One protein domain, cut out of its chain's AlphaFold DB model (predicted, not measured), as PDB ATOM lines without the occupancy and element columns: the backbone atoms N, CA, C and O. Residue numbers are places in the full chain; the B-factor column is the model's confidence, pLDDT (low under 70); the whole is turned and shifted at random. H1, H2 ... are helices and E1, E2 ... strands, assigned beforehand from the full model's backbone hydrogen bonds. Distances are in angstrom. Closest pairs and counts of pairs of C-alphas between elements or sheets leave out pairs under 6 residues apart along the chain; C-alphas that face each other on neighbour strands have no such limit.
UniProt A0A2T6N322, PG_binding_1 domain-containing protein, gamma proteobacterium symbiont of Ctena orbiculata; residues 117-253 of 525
ATOM      1  N   ALA A 117     -52.828 -24.277  44.112       85.31
ATOM      2  CA  ALA A 117     -51.847 -23.643  43.232       85.31
ATOM      3  C   ALA A 117     -52.124 -23.915  41.739       85.31
ATOM      4  O   ALA A 117     -52.006 -23.010  40.915       85.31
ATOM      5  N   ASN A 118     -52.555 -25.128  41.387       90.06
ATOM      6  CA  ASN A 118     -52.875 -25.489  40.005       90.06
ATOM      7  C   ASN A 118     -54.219 -24.921  39.562       90.06
ATOM      8  O   ASN A 118     -54.351 -24.467  38.427       90.06
ATOM      9  N   ILE A 119     -55.183 -24.838  40.479       92.75
ATOM     10  CA  ILE A 119     -56.434 -24.120  40.230       92.75
ATOM     11  C   ILE A 119     -56.148 -22.636  39.945       92.75
ATOM     12  O   ILE A 119     -56.704 -22.082  38.999       92.75
ATOM     13  N   ARG A 120     -55.224 -21.996  40.677       88.44
ATOM     14  CA  ARG A 120     -54.785 -20.622  40.366       88.44
ATOM     15  C   ARG A 120     -54.145 -20.509  38.986       88.44
ATOM     16  O   ARG A 120     -54.444 -19.557  38.269       88.44
ATOM     17  N   ASN A 121     -53.320 -21.478  38.583       87.88
ATOM     18  CA  ASN A 121     -52.737 -21.508  37.236       87.88
ATOM     19  C   ASN A 121     -53.820 -21.581  36.152       87.88
ATOM     20  O   ASN A 121     -53.742 -20.859  35.155       87.88
ATOM     21  N   LEU A 122     -54.855 -22.399  36.366       93.38
ATOM     22  CA  LEU A 122     -56.009 -22.466  35.475       93.38
ATOM     23  C   LEU A 122     -56.776 -21.137  35.435       93.38
ATOM     24  O   LEU A 122     -57.027 -20.612  34.354       93.38
ATOM     25  N   GLN A 123     -57.123 -20.565  36.590       92.69
ATOM     26  CA  GLN A 123     -57.846 -19.289  36.677       92.69
ATOM     27  C   GLN A 123     -57.073 -18.153  35.993       92.69
ATOM     28  O   GLN A 123     -57.649 -17.369  35.240       92.69
ATOM     29  N   ALA A 124     -55.756 -18.092  36.192       86.62
ATOM     30  CA  ALA A 124     -54.899 -17.119  35.530       86.62
ATOM     31  C   ALA A 124     -54.871 -17.311  34.005       86.62
ATOM     32  O   ALA A 124     -54.969 -16.335  33.261       86.62
ATOM     33  N   HIS A 125     -54.810 -18.556  33.523       91.31
ATOM     34  CA  HIS A 125     -54.929 -18.857  32.096       91.31
ATOM     35  C   HIS A 125     -56.284 -18.412  31.520       91.31
ATOM     36  O   HIS A 125     -56.324 -17.728  30.496       91.31
ATOM     37  N   LEU A 126     -57.389 -18.714  32.205       93.25
ATOM     38  CA  LEU A 126     -58.727 -18.271  31.801       93.25
ATOM     39  C   LEU A 126     -58.834 -16.735  31.789       93.25
ATOM     40  O   LEU A 126     -59.461 -16.160  30.898       93.25
ATOM     41  N   ASN A 127     -58.166 -16.046  32.715       88.94
ATOM     42  CA  ASN A 127     -58.093 -14.584  32.733       88.94
ATOM     43  C   ASN A 127     -57.319 -14.002  31.557       88.94
ATOM     44  O   ASN A 127     -57.755 -12.998  30.992       88.94
ATOM     45  N   LEU A 128     -56.229 -14.644  31.133       84.06
ATOM     46  CA  LEU A 128     -55.531 -14.273  29.898       84.06
ATOM     47  C   LEU A 128     -56.430 -14.443  28.665       84.06
ATOM     48  O   LEU A 128     -56.308 -13.680  27.707       84.06
ATOM     49  N   ALA A 129     -57.373 -15.386  28.712       89.50
ATOM     50  CA  ALA A 129     -58.414 -15.556  27.703       89.50
ATOM     51  C   ALA A 129     -59.639 -14.627  27.886       89.50
ATOM     52  O   ALA A 129     -60.569 -14.683  27.081       89.50
ATOM     53  N   GLY A 130     -59.635 -13.748  28.896       90.56
ATOM     54  CA  GLY A 130     -60.649 -12.710  29.110       90.56
ATOM     55  C   GLY A 130     -61.742 -13.030  30.136       90.56
ATOM     56  O   GLY A 130     -62.750 -12.328  30.147       90.56
ATOM     57  N   ALA A 131     -61.576 -14.049  30.989       93.31
ATOM     58  CA  ALA A 131     -62.611 -14.466  31.944       93.31
ATOM     59  C   ALA A 131     -62.862 -13.485  33.112       93.31
ATOM     60  O   ALA A 131     -63.999 -13.358  33.556       93.31
ATOM     61  N   GLY A 132     -61.836 -12.781  33.606       90.12
ATOM     62  CA  GLY A 132     -61.980 -11.799  34.696       90.12
ATOM     63  C   GLY A 132     -62.287 -12.392  36.083       90.12
ATOM     64  O   GLY A 132     -62.956 -11.746  36.882       90.12
ATOM     65  N   LEU A 133     -61.824 -13.612  36.354       89.69
ATOM     66  CA  LEU A 133     -61.922 -14.338  37.621       89.69
ATOM     67  C   LEU A 133     -61.002 -13.775  38.712       89.69
ATOM     68  O   LEU A 133     -59.893 -13.310  38.434       89.69
ATOM     69  N   ASP A 134     -61.405 -13.971  39.965       89.19
ATOM     70  CA  ASP A 134     -60.494 -13.904  41.106       89.19
ATOM     71  C   ASP A 134     -59.580 -15.142  41.115       89.19
ATOM     72  O   ASP A 134     -60.045 -16.279  41.069       89.19
ATOM     73  N   VAL A 135     -58.263 -14.935  41.201       87.69
ATOM     74  CA  VAL A 135     -57.268 -16.024  41.232       87.69
ATOM     75  C   VAL A 135     -57.089 -16.515  42.674       87.69
ATOM     76  O   VAL A 135     -56.108 -16.199  43.346       87.69
ATOM     77  N   ASN A 136     -58.086 -17.240  43.184       87.25
ATOM     78  CA  ASN A 136     -58.185 -17.653  44.589       87.25
ATOM     79  C   ASN A 136     -57.770 -19.115  44.853       87.25
ATOM     80  O   ASN A 136     -57.557 -19.484  46.007       87.25
ATOM     81  N   GLY A 137     -57.614 -19.938  43.812       90.12
ATOM     82  CA  GLY A 137     -57.266 -21.356  43.948       90.12
ATOM     83  C   GLY A 137     -58.425 -22.257  44.358       90.12
ATOM     84  O   GLY A 137     -58.192 -23.370  44.819       90.12
ATOM     85  N   VAL A 138     -59.661 -21.788  44.198       93.50
ATOM     86  CA  VAL A 138     -60.884 -22.549  44.456       93.50
ATOM     87  C   VAL A 138     -61.575 -22.841  43.128       93.50
ATOM     88  O   VAL A 138     -61.907 -21.924  42.384       93.50
ATOM     89  N   PHE A 139     -61.807 -24.120  42.826       94.75
ATOM     90  CA  PHE A 139     -62.497 -24.544  41.605       94.75
ATOM     91  C   PHE A 139     -64.019 -24.412  41.795       94.75
ATOM     92  O   PHE A 139     -64.738 -25.386  41.998       94.75
ATOM     93  N   ASP A 140     -64.491 -23.168  41.847       95.25
ATOM     94  CA  ASP A 140     -65.879 -22.798  42.130       95.25
ATOM     95  C   ASP A 140     -66.752 -22.664  40.866       95.25
ATOM     96  O   ASP A 140     -66.296 -22.822  39.734       95.25
ATOM     97  N   ASN A 141     -68.039 -22.340  41.052       95.94
ATOM     98  CA  ASN A 141     -68.984 -22.150  39.944       95.94
ATOM     99  C   ASN A 141     -68.546 -21.057  38.956       95.94
ATOM    100  O   ASN A 141     -68.849 -21.168  37.770       95.94
ATOM    101  N   ALA A 142     -67.859 -20.008  39.421       96.69
ATOM    102  CA  ALA A 142     -67.352 -18.961  38.537       96.69
ATOM    103  C   ALA A 142     -66.242 -19.515  37.632       96.69
ATOM    104  O   ALA A 142     -66.260 -19.298  36.420       96.69
ATOM    105  N   THR A 143     -65.330 -20.303  38.209       96.75
ATOM    106  CA  THR A 143     -64.269 -21.002  37.476       96.75
ATOM    107  C   THR A 143     -64.848 -21.995  36.462       96.75
ATOM    108  O   THR A 143     -64.420 -22.003  35.309       96.75
ATOM    109  N   ILE A 144     -65.872 -22.768  36.846       97.06
ATOM    110  CA  ILE A 144     -66.580 -23.709  35.957       97.06
ATOM    111  C   ILE A 144     -67.217 -22.974  34.771       97.06
ATOM    112  O   ILE A 144     -66.975 -23.343  33.625       97.06
ATOM    113  N   GLN A 145     -67.976 -21.900  35.016       97.69
ATOM    114  CA  GLN A 145     -68.630 -21.126  33.950       97.69
ATOM    115  C   GLN A 145     -67.621 -20.481  32.994       97.69
ATOM    116  O   GLN A 145     -67.823 -20.465  31.778       97.69
ATOM    117  N   ALA A 146     -66.515 -19.958  33.529       97.50
ATOM    118  CA  ALA A 146     -65.433 -19.421  32.713       97.50
ATOM    119  C   ALA A 146     -64.784 -20.508  31.847       97.50
ATOM    120  O   ALA A 146     -64.498 -20.261  30.672       97.50
ATOM    121  N   LEU A 147     -64.595 -21.710  32.398       97.75
ATOM    122  CA  LEU A 147     -64.073 -22.852  31.658       97.75
ATOM    123  C   LEU A 147     -65.044 -23.312  30.560       97.75
ATOM    124  O   LEU A 147     -64.609 -23.499  29.429       97.75
ATOM    125  N   GLU A 148     -66.348 -23.414  30.835       97.81
ATOM    126  CA  GLU A 148     -67.379 -23.749  29.836       97.81
ATOM    127  C   GLU A 148     -67.404 -22.751  28.671       97.81
ATOM    128  O   GLU A 148     -67.447 -23.141  27.496       97.81
ATOM    129  N   ALA A 149     -67.353 -21.454  28.989       98.06
ATOM    130  CA  ALA A 149     -67.316 -20.387  27.997       98.06
ATOM    131  C   ALA A 149     -66.032 -20.451  27.158       98.06
ATOM    132  O   ALA A 149     -66.081 -20.342  25.929       98.06
ATOM    133  N   TRP A 150     -64.884 -20.669  27.804       97.81
ATOM    134  CA  TRP A 150     -63.610 -20.858  27.118       97.81
ATOM    135  C   TRP A 150     -63.643 -22.092  26.204       97.81
ATOM    136  O   TRP A 150     -63.327 -21.967  25.024       97.81
ATOM    137  N   GLN A 151     -64.123 -23.244  26.683       98.25
ATOM    138  CA  GLN A 151     -64.276 -24.480  25.901       98.25
ATOM    139  C   GLN A 151     -65.146 -24.257  24.655       98.25
ATOM    140  O   GLN A 151     -64.760 -24.636  23.545       98.25
ATOM    141  N   GLY A 152     -66.268 -23.549  24.813       97.88
ATOM    142  CA  GLY A 152     -67.154 -23.192  23.704       97.88
ATOM    143  C   GLY A 152     -66.443 -22.331  22.656       97.88
ATOM    144  O   GLY A 152     -66.539 -22.595  21.456       97.88
ATOM    145  N   ASN A 153     -65.634 -21.364  23.100       97.44
ATOM    146  CA  ASN A 153     -64.799 -20.541  22.221       97.44
ATOM    147  C   ASN A 153     -63.692 -21.345  21.516       97.44
ATOM    148  O   ASN A 153     -63.254 -20.964  20.429       97.44
ATOM    149  N   LYS A 154     -63.247 -22.460  22.104       97.62
ATOM    150  CA  LYS A 154     -62.286 -23.399  21.505       97.62
ATOM    151  C   LYS A 154     -62.930 -24.465  20.627       97.62
ATOM    152  O   LYS A 154     -62.210 -25.270  20.045       97.62
ATOM    153  N   SER A 155     -64.255 -24.436  20.462       97.00
ATOM    154  CA  SER A 155     -65.002 -25.436  19.689       97.00
ATOM    155  C   SER A 155     -64.804 -26.869  20.205       97.00
ATOM    156  O   SER A 155     -64.818 -27.820  19.424       97.00
ATOM    157  N   ILE A 156     -64.634 -27.022  21.521       97.62
ATOM    158  CA  ILE A 156     -64.676 -28.308  22.230       97.62
ATOM    159  C   ILE A 156     -65.921 -28.347  23.135       97.62
ATOM    160  O   ILE A 156     -66.525 -27.297  23.371       97.62
ATOM    161  N   PRO A 157     -66.368 -29.524  23.610       97.31
ATOM    162  CA  PRO A 157     -67.533 -29.608  24.488       97.31
ATOM    163  C   PRO A 157     -67.398 -28.717  25.738       97.31
ATOM    164  O   PRO A 157     -66.446 -28.858  26.498       97.31
ATOM    165  N   SER A 158     -68.365 -27.818  25.956       97.81
ATOM    166  CA  SER A 158     -68.463 -26.946  27.140       97.81
ATOM    167  C   SER A 158     -68.970 -27.719  28.358       97.81
ATOM    168  O   SER A 158     -70.138 -27.615  28.722       97.81
ATOM    169  N   THR A 159     -68.118 -28.555  28.939       97.00
ATOM    170  CA  THR A 159     -68.447 -29.410  30.090       97.00
ATOM    171  C   THR A 159     -68.126 -28.767  31.435       97.00
ATOM    172  O   THR A 159     -68.588 -29.266  32.457       97.00
ATOM    173  N   GLY A 160     -67.282 -27.733  31.454       95.94
ATOM    174  CA  GLY A 160     -66.753 -27.158  32.691       95.94
ATOM    175  C   GLY A 160     -65.774 -28.084  33.418       95.94
ATOM    176  O   GLY A 160     -65.444 -27.848  34.577       95.94
ATOM    177  N   VAL A 161     -65.310 -29.140  32.745       95.00
ATOM    178  CA  VAL A 161     -64.386 -30.148  33.274       95.00
ATOM    179  C   VAL A 161     -63.060 -30.072  32.527       95.00
ATOM    180  O   VAL A 161     -63.041 -29.980  31.301       95.00
ATOM    181  N   VAL A 162     -61.942 -30.155  33.252       94.94
ATOM    182  CA  VAL A 162     -60.593 -30.189  32.665       94.94
ATOM    183  C   VAL A 162     -60.252 -31.612  32.216       94.94
ATOM    184  O   VAL A 162     -59.416 -32.297  32.794       94.94
ATOM    185  N   ASP A 163     -60.951 -32.086  31.188       94.19
ATOM    186  CA  ASP A 163     -60.707 -33.398  30.587       94.19
ATOM    187  C   ASP A 163     -59.447 -33.403  29.684       94.19
ATOM    188  O   ASP A 163     -58.864 -32.346  29.421       94.19
ATOM    189  N   PRO A 164     -58.990 -34.569  29.181       95.25
ATOM    190  CA  PRO A 164     -57.803 -34.632  28.325       95.25
ATOM    191  C   PRO A 164     -57.863 -33.731  27.080       95.25
ATOM    192  O   PRO A 164     -56.847 -33.151  26.704       95.25
ATOM    193  N   ALA A 165     -59.040 -33.577  26.459       95.88
ATOM    194  CA  ALA A 165     -59.212 -32.724  25.282       95.88
ATOM    195  C   ALA A 165     -59.103 -31.233  25.641       95.88
ATOM    196  O   ALA A 165     -58.474 -30.456  24.924       95.88
ATOM    197  N   THR A 166     -59.673 -30.843  26.780       96.88
ATOM    198  CA  THR A 166     -59.530 -29.513  27.374       96.88
ATOM    199  C   THR A 166     -58.065 -29.238  27.701       96.88
ATOM    200  O   THR A 166     -57.543 -28.178  27.353       96.88
ATOM    201  N   MET A 167     -57.373 -30.212  28.295       96.56
ATOM    202  CA  MET A 167     -55.976 -30.076  28.688       96.56
ATOM    203  C   MET A 167     -55.022 -29.969  27.492       96.56
ATOM    204  O   MET A 167     -54.082 -29.183  27.554       96.56
ATOM    205  N   ASP A 168     -55.274 -30.679  26.386       96.62
ATOM    206  CA  ASP A 168     -54.517 -30.513  25.135       96.62
ATOM    207  C   ASP A 168     -54.554 -29.058  24.641       96.62
ATOM    208  O   ASP A 168     -53.525 -28.490  24.264       96.62
ATOM    209  N   VAL A 169     -55.733 -28.432  24.680       97.06
ATOM    210  CA  VAL A 169     -55.901 -27.046  24.232       97.06
ATOM    211  C   VAL A 169     -55.269 -26.062  25.224       97.06
ATOM    212  O   VAL A 169     -54.545 -25.167  24.786       97.06
ATOM    213  N   ILE A 170     -55.462 -26.246  26.538       95.56
ATOM    214  CA  ILE A 170     -54.824 -25.408  27.573       95.56
ATOM    215  C   ILE A 170     -53.300 -25.473  27.449       95.56
ATOM    216  O   ILE A 170     -52.638 -24.436  27.439       95.56
ATOM    217  N   LEU A 171     -52.741 -26.679  27.319       95.12
ATOM    218  CA  LEU A 171     -51.306 -26.900  27.177       95.12
ATOM    219  C   LEU A 171     -50.757 -26.162  25.951       95.12
ATOM    220  O   LEU A 171     -49.779 -25.424  26.073       95.12
ATOM    221  N   ALA A 172     -51.409 -26.298  24.793       94.44
ATOM    222  CA  ALA A 172     -51.001 -25.607  23.573       94.44
ATOM    223  C   ALA A 172     -51.028 -24.076  23.727       94.44
ATOM    224  O   ALA A 172     -50.102 -23.394  23.278       94.44
ATOM    225  N   GLU A 173     -52.052 -23.521  24.383       93.69
ATOM    226  CA  GLU A 173     -52.132 -22.080  24.642       93.69
ATOM    227  C   GLU A 173     -51.077 -21.604  25.640       93.69
ATOM    228  O   GLU A 173     -50.406 -20.608  25.380       93.69
ATOM    229  N   MET A 174     -50.883 -22.324  26.750       90.50
ATOM    230  CA  MET A 174     -49.849 -22.004  27.733       90.50
ATOM    231  C   MET A 174     -48.464 -22.006  27.082       90.50
ATOM    232  O   MET A 174     -47.722 -21.044  27.246       90.50
ATOM    233  N   VAL A 175     -48.135 -23.011  26.266       89.19
ATOM    234  CA  VAL A 175     -46.889 -23.025  25.480       89.19
ATOM    235  C   VAL A 175     -46.814 -21.816  24.541       89.19
ATOM    236  O   VAL A 175     -45.783 -21.148  24.474       89.19
ATOM    237  N   GLY A 176     -47.909 -21.483  23.848       87.62
ATOM    238  CA  GLY A 176     -47.991 -20.307  22.977       87.62
ATOM    239  C   GLY A 176     -47.769 -18.976  23.707       87.62
ATOM    240  O   GLY A 176     -47.218 -18.040  23.127       87.62
ATOM    241  N   PHE A 177     -48.140 -18.903  24.986       82.50
ATOM    242  CA  PHE A 177     -47.909 -17.755  25.865       82.50
ATOM    243  C   PHE A 177     -46.539 -17.766  26.553       82.50
ATOM    244  O   PHE A 177     -46.226 -16.836  27.297       82.50
ATOM    245  N   GLY A 178     -45.712 -18.789  26.320       82.56
ATOM    246  CA  GLY A 178     -44.447 -18.971  27.028       82.56
ATOM    247  C   GLY A 178     -44.616 -19.460  28.470       82.56
ATOM    248  O   GLY A 178     -43.660 -19.407  29.229       82.56
ATOM    249  N   MET A 179     -45.811 -19.919  28.842       84.88
ATOM    250  CA  MET A 179     -46.231 -20.398  30.162       84.88
ATOM    251  C   MET A 179     -46.127 -21.928  30.315       84.88
ATOM    252  O   MET A 179     -46.852 -22.550  31.093       84.88
ATOM    253  N   GLN A 180     -45.254 -22.574  29.555       87.94
ATOM    254  CA  GLN A 180     -45.119 -24.030  29.564       87.94
ATOM    255  C   GLN A 180     -44.780 -24.633  30.941       87.94
ATOM    256  O   GLN A 180     -45.226 -25.735  31.247       87.94
ATOM    257  N   GLU A 181     -44.052 -23.919  31.799       86.44
ATOM    258  CA  GLU A 181     -43.712 -24.375  33.150       86.44
ATOM    259  C   GLU A 181     -44.938 -24.440  34.078       86.44
ATOM    260  O   GLU A 181     -44.925 -25.205  35.039       86.44
ATOM    261  N   PHE A 182     -46.014 -23.703  33.777       86.69
ATOM    262  CA  PHE A 182     -47.283 -23.744  34.523       86.69
ATOM    263  C   PHE A 182     -48.171 -24.913  34.100       86.69
ATOM    264  O   PHE A 182     -48.959 -25.417  34.899       86.69
ATOM    265  N   ALA A 183     -48.022 -25.367  32.856       90.44
ATOM    266  CA  ALA A 183     -48.789 -26.488  32.332       90.44
ATOM    267  C   ALA A 183     -48.346 -27.823  32.949       90.44
ATOM    268  O   ALA A 183     -49.156 -28.726  33.132       90.44
ATOM    269  N   ILE A 184     -47.065 -27.943  33.306       92.31
ATOM    270  CA  ILE A 184     -46.499 -29.157  33.898       92.31
ATOM    271  C   ILE A 184     -47.186 -29.552  35.222       92.31
ATOM    272  O   ILE A 184     -47.719 -30.662  35.284       92.31
ATOM    273  N   PRO A 185     -47.202 -28.708  36.275       90.94
ATOM    274  CA  PRO A 185     -47.831 -29.070  37.544       90.94
ATOM    275  C   PRO A 185     -49.355 -29.202  37.417       90.94
ATOM    276  O   PRO A 185     -49.943 -30.028  38.109       90.94
ATOM    277  N   LEU A 186     -49.981 -28.473  36.481       92.44
ATOM    278  CA  LEU A 186     -51.404 -28.615  36.164       92.44
ATOM    279  C   LEU A 186     -51.731 -30.016  35.616       92.44
ATOM    280  O   LEU A 186     -52.682 -30.650  36.064       92.44
ATOM    281  N   VAL A 187     -50.925 -30.519  34.675       94.81
ATOM    282  CA  VAL A 187     -51.080 -31.869  34.110       94.81
ATOM    283  C   VAL A 187     -50.742 -32.956  35.124       94.81
ATOM    284  O   VAL A 187     -51.397 -33.995  35.146       94.81
ATOM    285  N   ALA A 188     -49.736 -32.732  35.969       93.88
ATOM    286  CA  ALA A 188     -49.395 -33.672  37.027       93.88
ATOM    287  C   ALA A 188     -50.546 -33.851  38.027       93.88
ATOM    288  O   ALA A 188     -50.874 -34.983  38.368       93.88
ATOM    289  N   ASP A 189     -51.181 -32.756  38.439       93.19
ATOM    290  CA  ASP A 189     -52.316 -32.761  39.369       93.19
ATOM    291  C   ASP A 189     -53.560 -33.409  38.767       93.19
ATOM    292  O   ASP A 189     -54.130 -34.306  39.375       93.19
ATOM    293  N   ALA A 190     -53.890 -33.066  37.519       92.88
ATOM    294  CA  ALA A 190     -54.984 -33.697  36.781       92.88
ATOM    295  C   ALA A 190     -54.852 -35.238  36.713       92.88
ATOM    296  O   ALA A 190     -55.846 -35.959  36.718       92.88
ATOM    297  N   GLU A 191     -53.625 -35.762  36.682       94.56
ATOM    298  CA  GLU A 191     -53.345 -37.203  36.669       94.56
ATOM    299  C   GLU A 191     -53.052 -37.804  38.056       94.56
ATOM    300  O   GLU A 191     -52.700 -38.985  38.141       94.56
ATOM    301  N   GLY A 192     -53.153 -37.019  39.134       93.31
ATOM    302  CA  GLY A 192     -52.838 -37.459  40.495       93.31
ATOM    303  C   GLY A 192     -51.389 -37.925  40.664       93.31
ATOM    304  O   GLY A 192     -51.118 -38.874  41.404       93.31
ATOM    305  N   LEU A 193     -50.449 -37.322  39.932       93.56
ATOM    306  CA  LEU A 193     -49.030 -37.655  40.023       93.56
ATOM    307  C   LEU A 193     -48.421 -37.049  41.292       93.56
ATOM    308  O   LEU A 193     -48.532 -35.851  41.543       93.56
ATOM    309  N   ASP A 194     -47.722 -37.878  42.066       91.44
ATOM    310  CA  ASP A 194     -47.003 -37.434  43.257       91.44
ATOM    311  C   ASP A 194     -45.719 -36.686  42.866       91.44
ATOM    312  O   ASP A 194     -44.793 -37.270  42.299       91.44
ATOM    313  N   LEU A 195     -45.682 -35.386  43.163       89.75
ATOM    314  CA  LEU A 195     -44.525 -34.512  42.957       89.75
ATOM    315  C   LEU A 195     -43.794 -34.182  44.270       89.75
ATOM    316  O   LEU A 195     -42.993 -33.252  44.304       89.75
ATOM    317  N   SER A 196     -44.063 -34.905  45.361       86.31
ATOM    318  CA  SER A 196     -43.523 -34.587  46.691       86.31
ATOM    319  C   SER A 196     -41.994 -34.652  46.794       86.31
ATOM    320  O   SER A 196     -41.421 -34.030  47.688       86.31
ATOM    321  N   ASP A 197     -41.322 -35.353  45.875       86.69
ATOM    322  CA  ASP A 197     -39.860 -35.408  45.782       86.69
ATOM    323  C   ASP A 197     -39.269 -34.554  44.643       86.69
ATOM    324  O   ASP A 197     -38.054 -34.567  44.420       86.69
ATOM    325  N   VAL A 198     -40.102 -33.781  43.941       88.19
ATOM    326  CA  VAL A 198     -39.693 -32.920  42.829       88.19
ATOM    327  C   VAL A 198     -39.483 -31.493  43.332       88.19
ATOM    328  O   VAL A 198     -40.433 -30.788  43.659       88.19
ATOM    329  N   VAL A 199     -38.226 -31.042  43.380       86.69
ATOM    330  CA  VAL A 199     -37.879 -29.700  43.889       86.69
ATOM    331  C   VAL A 199     -38.054 -28.608  42.839       86.69
ATOM    332  O   VAL A 199     -38.333 -27.458  43.169       86.69
ATOM    333  N   ALA A 200     -37.886 -28.964  41.567       86.44
ATOM    334  CA  ALA A 200     -38.039 -28.059  40.442       86.44
ATOM    335  C   ALA A 200     -38.409 -28.839  39.175       86.44
ATOM    336  O   ALA A 200     -37.932 -29.949  38.937       86.44
ATOM    337  N   MET A 201     -39.253 -28.236  38.340       88.56
ATOM    338  CA  MET A 201     -39.600 -28.752  37.017       88.56
ATOM    339  C   MET A 201     -39.387 -27.663  35.984       88.56
ATOM    340  O   MET A 201     -39.863 -26.545  36.160       88.56
ATOM    341  N   ARG A 202     -38.695 -27.984  34.897       87.12
ATOM    342  CA  ARG A 202     -38.379 -27.037  33.832       87.12
ATOM    343  C   ARG A 202     -38.741 -27.593  32.484       87.12
ATOM    344  O   ARG A 202     -38.636 -28.792  32.243       87.12
ATOM    345  N   VAL A 203     -39.052 -26.684  31.576       86.44
ATOM    346  CA  VAL A 203     -38.948 -26.979  30.158       86.44
ATOM    347  C   VAL A 203     -37.538 -26.655  29.745       86.44
ATOM    348  O   VAL A 203     -37.057 -25.532  29.894       86.44
ATOM    349  N   ALA A 204     -36.849 -27.670  29.271       81.75
ATOM    350  CA  ALA A 204     -35.495 -27.485  28.838       81.75
ATOM    351  C   ALA A 204     -35.531 -26.822  27.448       81.75
ATOM    352  O   ALA A 204     -36.329 -27.200  26.586       81.75
ATOM    353  N   TRP A 205     -34.615 -25.892  27.175       75.25
ATOM    354  CA  TRP A 205     -34.516 -25.238  25.865       75.25
ATOM    355  C   TRP A 205     -33.191 -25.561  25.168       75.25
ATOM    356  O   TRP A 205     -32.156 -25.747  25.799       75.25
ATOM    357  N   THR A 206     -33.200 -25.598  23.836       58.41
ATOM    358  CA  THR A 206     -32.079 -26.088  23.004       58.41
ATOM    359  C   THR A 206     -30.793 -25.258  23.082       58.41
ATOM    360  O   THR A 206     -29.736 -25.726  22.667       58.41
ATOM    361  N   TRP A 207     -30.846 -24.029  23.602       54.84
ATOM    362  CA  TRP A 207     -29.669 -23.168  23.782       54.84
ATOM    363  C   TRP A 207     -28.922 -23.437  25.095       54.84
ATOM    364  O   TRP A 207     -27.901 -22.809  25.376       54.84
ATOM    365  N   GLU A 208     -29.393 -24.375  25.913       62.16
ATOM    366  CA  GLU A 208     -28.662 -24.843  27.078       62.16
ATOM    367  C   GLU A 208     -27.582 -25.833  26.609       62.16
ATOM    368  O   GLU A 208     -27.815 -27.015  26.409       62.16
ATOM    369  N   THR A 209     -26.382 -25.314  26.356       47.75
ATOM    370  CA  THR A 209     -25.263 -25.917  25.600       47.75
ATOM    371  C   THR A 209     -24.619 -27.190  26.180       47.75
ATOM    372  O   THR A 209     -23.483 -27.508  25.843       47.75
ATOM    373  N   ALA A 210     -25.304 -27.929  27.046       57.72
ATOM    374  CA  ALA A 210     -24.872 -29.237  27.535       57.72
ATOM    375  C   ALA A 210     -26.052 -30.205  27.696       57.72
ATOM    376  O   ALA A 210     -26.040 -31.065  28.572       57.72
ATOM    377  N   TRP A 211     -27.080 -30.061  26.861       62.91
ATOM    378  CA  TRP A 211     -28.099 -31.089  26.724       62.91
ATOM    379  C   TRP A 211     -27.454 -32.407  26.290       62.91
ATOM    380  O   TRP A 211     -26.844 -32.444  25.218       62.91
ATOM    381  N   PRO A 212     -27.565 -33.488  27.080       56.53
ATOM    382  CA  PRO A 212     -27.098 -34.781  26.624       56.53
ATOM    383  C   PRO A 212     -27.919 -35.166  25.390       56.53
ATOM    384  O   PRO A 212     -29.148 -35.178  25.437       56.53
ATOM    385  N   GLU A 213     -27.246 -35.504  24.293       52.88
ATOM    386  CA  GLU A 213     -27.823 -35.858  22.980       52.88
ATOM    387  C   GLU A 213     -28.782 -37.080  23.010       52.88
ATOM    388  O   GLU A 213     -29.210 -37.559  21.967       52.88
ATOM    389  N   SER A 214     -29.142 -37.599  24.192       50.78
ATOM    390  CA  SER A 214     -29.829 -38.880  24.409       50.78
ATOM    391  C   SER A 214     -31.283 -38.795  24.902       50.78
ATOM    392  O   SER A 214     -31.847 -39.810  25.312       50.78
ATOM    393  N   ILE A 215     -31.945 -37.632  24.851       58.84
ATOM    394  CA  ILE A 215     -33.324 -37.483  25.368       58.84
ATOM    395  C   ILE A 215     -34.383 -37.922  24.334       58.84
ATOM    396  O   ILE A 215     -35.445 -37.317  24.182       58.84
ATOM    397  N   ASP A 216     -34.180 -39.084  23.709       68.69
ATOM    398  CA  ASP A 216     -35.291 -39.861  23.126       68.69
ATOM    399  C   ASP A 216     -36.373 -40.146  24.190       68.69
ATOM    400  O   ASP A 216     -37.525 -40.461  23.888       68.69
ATOM    401  N   SER A 217     -36.012 -40.030  25.474       77.75
ATOM    402  CA  SER A 217     -36.901 -40.198  26.615       77.75
ATOM    403  C   SER A 217     -37.893 -39.070  26.866       77.75
ATOM    404  O   SER A 217     -38.886 -39.321  27.549       77.75
ATOM    405  N   GLY A 218     -37.628 -37.860  26.369       85.12
ATOM    406  CA  GLY A 218     -38.436 -36.664  26.636       85.12
ATOM    407  C   GLY A 218     -38.247 -36.044  28.016       85.12
ATOM    408  O   GLY A 218     -38.846 -35.011  28.295       85.12
ATOM    409  N   ILE A 219     -37.420 -36.652  28.867       89.19
ATOM    410  CA  ILE A 219     -37.123 -36.163  30.208       89.19
ATOM    411  C   ILE A 219     -35.669 -36.410  30.590       89.19
ATOM    412  O   ILE A 219     -35.129 -37.491  30.332       89.19
ATOM    413  N   HIS A 220     -35.081 -35.409  31.237       89.56
ATOM    414  CA  HIS A 220     -33.818 -35.480  31.961       89.56
ATOM    415  C   HIS A 220     -34.065 -35.229  33.451       89.56
ATOM    416  O   HIS A 220     -34.979 -34.487  33.814       89.56
ATOM    417  N   ILE A 221     -33.296 -35.904  34.301       88.75
ATOM    418  CA  ILE A 221     -33.416 -35.821  35.758       88.75
ATOM    419  C   ILE A 221     -32.024 -35.649  36.339       88.75
ATOM    420  O   ILE A 221     -31.174 -36.524  36.169       88.75
ATOM    421  N   ASP A 222     -31.848 -34.573  37.088       88.50
ATOM    422  CA  ASP A 222     -30.723 -34.369  37.992       88.50
ATOM    423  C   ASP A 222     -31.231 -34.453  39.422       88.50
ATOM    424  O   ASP A 222     -32.399 -34.205  39.732       88.50
ATOM    425  N   TRP A 223     -30.319 -34.843  40.297       86.75
ATOM    426  CA  TRP A 223     -30.621 -35.167  41.675       86.75
ATOM    427  C   TRP A 223     -29.924 -34.180  42.603       86.75
ATOM    428  O   TRP A 223     -28.693 -34.112  42.637       86.75
ATOM    429  N   GLU A 224     -30.705 -33.470  43.410       85.88
ATOM    430  CA  GLU A 224     -30.233 -32.678  44.542       85.88
ATOM    431  C   GLU A 224     -30.377 -33.515  45.821       85.88
ATOM    432  O   GLU A 224     -31.296 -33.339  46.625       85.88
ATOM    433  N   GLY A 225     -29.488 -34.500  45.988       81.25
ATOM    434  CA  GLY A 225     -29.701 -35.578  46.963       81.25
ATOM    435  C   GLY A 225     -30.948 -36.396  46.583       81.25
ATOM    436  O   GLY A 225     -31.071 -36.701  45.404       81.25
ATOM    437  N   PRO A 226     -31.855 -36.754  47.515       77.62
ATOM    438  CA  PRO A 226     -33.088 -37.481  47.198       77.62
ATOM    439  C   PRO A 226     -34.154 -36.675  46.455       77.62
ATOM    440  O   PRO A 226     -35.141 -37.267  46.027       77.62
ATOM    441  N   LEU A 227     -33.998 -35.356  46.335       85.88
ATOM    442  CA  LEU A 227     -34.914 -34.542  45.549       85.88
ATOM    443  C   LEU A 227     -34.481 -34.517  44.090       85.88
ATOM    444  O   LEU A 227     -33.287 -34.544  43.786       85.88
ATOM    445  N   ARG A 228     -35.457 -34.435  43.189       89.69
ATOM    446  CA  ARG A 228     -35.213 -34.410  41.750       89.69
ATOM    447  C   ARG A 228     -35.562 -33.062  41.137       89.69
ATOM    448  O   ARG A 228     -36.602 -32.475  41.432       89.69
ATOM    449  N   GLU A 229     -34.699 -32.604  40.246       89.31
ATOM    450  CA  GLU A 229     -35.018 -31.579  39.264       89.31
ATOM    451  C   GLU A 229     -35.359 -32.286  37.947       89.31
ATOM    452  O   GLU A 229     -34.632 -33.173  37.495       89.31
ATOM    453  N   MET A 230     -36.510 -31.956  37.361       91.31
ATOM    454  CA  MET A 230     -36.997 -32.585  36.133       91.31
ATOM    455  C   MET A 230     -36.962 -31.594  34.976       91.31
ATOM    456  O   MET A 230     -37.601 -30.547  35.020       91.31
ATOM    457  N   TRP A 231     -36.286 -31.970  33.897       90.81
ATOM    458  CA  TRP A 231     -36.246 -31.236  32.639       90.81
ATOM    459  C   TRP A 231     -37.093 -31.955  31.608       90.81
ATOM    460  O   TRP A 231     -36.739 -33.027  31.120       90.81
ATOM    461  N   VAL A 232     -38.220 -31.351  31.270       91.19
ATOM    462  CA  VAL A 232     -39.157 -31.837  30.269       91.19
ATOM    463  C   VAL A 232     -38.744 -31.298  28.904       91.19
ATOM    464  O   VAL A 232     -38.508 -30.100  28.730       91.19
ATOM    465  N   ALA A 233     -38.640 -32.187  27.917       90.38
ATOM    466  CA  ALA A 233     -38.333 -31.792  26.553       90.38
ATOM    467  C   ALA A 233     -39.514 -31.022  25.931       90.38
ATOM    468  O   ALA A 233     -40.661 -31.421  26.136       90.38
ATOM    469  N   PRO A 234     -39.275 -29.993  25.095       90.38
ATOM    470  CA  PRO A 234     -40.353 -29.194  24.511       90.38
ATOM    471  C   PRO A 234     -41.403 -30.014  23.756       90.38
ATOM    472  O   PRO A 234     -42.588 -29.720  23.835       90.38
ATOM    473  N   TRP A 235     -40.993 -31.085  23.067       91.56
ATOM    474  CA  TRP A 235     -41.923 -31.943  22.329       91.56
ATOM    475  C   TRP A 235     -42.911 -32.685  23.237       91.56
ATOM    476  O   TRP A 235     -43.990 -33.055  22.777       91.56
ATOM    477  N   ALA A 236     -42.576 -32.903  24.513       94.19
ATOM    478  CA  ALA A 236     -43.488 -33.527  25.467       94.19
ATOM    479  C   ALA A 236     -44.735 -32.663  25.685       94.19
ATOM    480  O   ALA A 236     -45.790 -33.190  26.009       94.19
ATOM    481  N   LEU A 237     -44.629 -31.356  25.441       94.06
ATOM    482  CA  LEU A 237     -45.714 -30.388  25.565       94.06
ATOM    483  C   LEU A 237     -46.614 -30.336  24.320       94.06
ATOM    484  O   LEU A 237     -47.552 -29.550  24.283       94.06
ATOM    485  N   ASN A 238     -46.345 -31.147  23.287       94.50
ATOM    486  CA  ASN A 238     -47.168 -31.177  22.072       94.50
ATOM    487  C   ASN A 238     -48.577 -31.731  22.321       94.50
ATOM    488  O   ASN A 238     -49.479 -31.473  21.528       94.50
ATOM    489  N   SER A 239     -48.744 -32.543  23.367       96.44
ATOM    490  CA  SER A 239     -50.043 -33.045  23.803       96.44
ATOM    491  C   SER A 239     -50.008 -33.461  25.267       96.44
ATOM    492  O   SER A 239     -48.972 -33.884  25.788       96.44
ATOM    493  N   TYR A 240     -51.171 -33.419  25.903       96.38
ATOM    494  CA  TYR A 240     -51.438 -33.931  27.233       96.38
ATOM    495  C   TYR A 240     -50.895 -35.350  27.401       96.38
ATOM    496  O   TYR A 240     -50.063 -35.607  28.267       96.38
ATOM    497  N   ALA A 241     -51.272 -36.264  26.502       96.75
ATOM    498  CA  ALA A 241     -50.836 -37.657  26.564       96.75
ATOM    499  C   ALA A 241     -49.303 -37.812  26.497       96.75
ATOM    500  O   ALA A 241     -48.735 -38.679  27.169       96.75
ATOM    501  N   SER A 242     -48.624 -36.975  25.703       96.06
ATOM    502  CA  SER A 242     -47.159 -36.978  25.613       96.06
ATOM    503  C   SER A 242     -46.534 -36.511  26.921       96.06
ATOM    504  O   SER A 242     -45.630 -37.178  27.432       96.06
ATOM    505  N   LEU A 243     -47.052 -35.425  27.496       96.25
ATOM    506  CA  LEU A 243     -46.558 -34.880  28.752       96.25
ATOM    507  C   LEU A 243     -46.761 -35.872  29.897       96.25
ATOM    508  O   LEU A 243     -45.800 -36.207  30.583       96.25
ATOM    509  N   VAL A 244     -47.960 -36.441  30.042       96.19
ATOM    510  CA  VAL A 244     -48.265 -37.461  31.061       96.19
ATOM    511  C   VAL A 244     -47.321 -38.656  30.954       96.19
ATOM    512  O   VAL A 244     -46.771 -39.114  31.958       96.19
ATOM    513  N   LYS A 245     -47.080 -39.158  29.735       95.88
ATOM    514  CA  LYS A 245     -46.144 -40.266  29.498       95.88
ATOM    515  C   LYS A 245     -44.729 -39.920  29.966       95.88
ATOM    516  O   LYS A 245     -44.069 -40.752  30.591       95.88
ATOM    517  N   VAL A 246     -44.264 -38.715  29.652       95.00
ATOM    518  CA  VAL A 246     -42.930 -38.227  30.015       95.00
ATOM    519  C   VAL A 246     -42.806 -38.026  31.528       95.00
ATOM    520  O   VAL A 246     -41.822 -38.475  32.115       95.00
ATOM    521  N   LEU A 247     -43.823 -37.453  32.176       94.94
ATOM    522  CA  LEU A 247     -43.861 -37.266  33.627       94.94
ATOM    523  C   LEU A 247     -43.869 -38.597  34.374       94.94
ATOM    524  O   LEU A 247     -43.013 -38.819  35.226       94.94
ATOM    525  N   ARG A 248     -44.750 -39.533  33.997       95.75
ATOM    526  CA  ARG A 248     -44.779 -40.885  34.582       95.75
ATOM    527  C   ARG A 248     -43.443 -41.596  34.436       95.75
ATOM    528  O   ARG A 248     -42.962 -42.210  35.387       95.75
ATOM    529  N   ARG A 249     -42.816 -41.490  33.259       93.81
ATOM    530  CA  ARG A 249     -41.473 -42.034  33.044       93.81
ATOM    531  C   ARG A 249     -40.482 -41.406  34.014       93.81
ATOM    532  O   ARG A 249     -39.737 -42.146  34.647       93.81
ATOM    533  N   GLY A 250     -40.470 -40.084  34.142       91.94
ATOM    534  CA  GLY A 250     -39.539 -39.410  35.035       91.94
ATOM    535  C   GLY A 250     -39.731 -39.790  36.501       91.94
ATOM    536  O   GLY A 250     -38.762 -40.124  37.175       91.94
ATOM    537  N   LEU A 251     -40.978 -39.833  36.966       92.50
ATOM    538  CA  LEU A 251     -41.320 -40.212  38.339       92.50
ATOM    539  C   LEU A 251     -40.973 -41.675  38.652       92.50
ATOM    540  O   LEU A 251     -40.586 -41.985  39.777       92.50
ATOM    541  N   SER A 252     -41.012 -42.561  37.649       93.00
ATOM    542  CA  SER A 252     -40.580 -43.960  37.793       93.00
ATOM    543  C   SER A 252     -39.062 -44.145  37.936       93.00
ATOM    544  O   SER A 252     -38.604 -45.221  38.323       93.00
ATOM    545  N   VAL A 253     -38.258 -43.124  37.614       90.44
ATOM    546  CA  VAL A 253     -36.809 -43.173  37.835       90.44
ATOM    547  C   VAL A 253     -36.553 -42.904  39.310       90.44
ATOM    548  O   VAL A 253     -36.748 -41.790  39.780       90.44
TER     549      VAL A 253
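This is residues 117 to 253 of the 525 residues of the protein "PG_binding_1 domain-containing protein" of gamma proteobacterium symbiont of Ctena orbiculata (UniProt A0A2T6N322). This is an elongated body with a small three-stranded sheet at one end, helix H2 at the other, and the helical hairpin of H3 and H4 between them. H1 packs on both H2 and H4, while H6 crosses H4 and covers one face of the sheet beyond it. You will find 137 printed residues with six named helices and three named strands in the order H1 H2 H3 H4 E1 E2 E3 H5 H6. The sheet is mixed, in the order E1, E3, E2, and the class is mixed, helices and strands. The whole is compact, with a radius of gyration of the C-alphas of 15.6 A and spans of 43 by 26 by 22 A.

Begin at H1, residues 117 to 128: with residues 123 to 126 alone it touches H2, residues 141 to 153, closest at the C-alphas of Gln 123 and Thr 143, 6.7 A. With residues 118 to 122 alone H1 touches H4, residues 180 to 190, closest at the C-alphas of Asn 118 and Leu 186, 5.2 A. H3, residues 164 to 176, forms a helical hairpin with H4, a shallow tilt of 17 degrees, opposite ways; their closest C-alphas, Met 174 and Gln 180, are 5.5 A apart. Look next at E1, residues 198 to 203, parallel to E3, residues 227 to 232, with N 202 and O 230 2.8 A apart, within hydrogen-bond range. E2, residues 219 to 224, is antiparallel to E3 and makes a hairpin with it, with N 229 and O 222 at 2.8 A. H5, residues 234 to 238, only grazes the sheet. H6, residues 240 to 252, lies over E3 at a height over the sheet of 9.1 A; its closest C-alphas to H4, Val 187 and Val 244, are 7.0 A apart, and the two touch about perpendicular at 78 degrees. H4 and H6 with the sheet E1 E3 E2 make two layers, that is, helices on one face of a sheet. H1, H2, H3 and H6 have every O i to N i+4 pair within hydrogen-bond range; H4 has 4 of 7, and H5 has 0 of 1, with 2 of 2 O i to N i+3 pairs.

Find C-alpha 117 at (-51.847, -23.643, 43.232); from there H1 runs 16.7 A to C-alpha 128. H2 is 18.3 A long, H3 18.2 A and H4 15.6 A. E1, E2 and E3 measure 14.0, 16.3 and 16.1 A, and H5 7.5 A. H6 runs 18.2 A to C-alpha 252 at (-40.580, -43.960, 37.793).

The two C-alphas farthest apart, Asn 141 and Glu 213, are 46.6 A apart. The printed part has no cut. The links H1 to H2 and E1 to E2 are long. Mean pLDDT of the printed part is 88.9, and residues 206 to 216 are under 70.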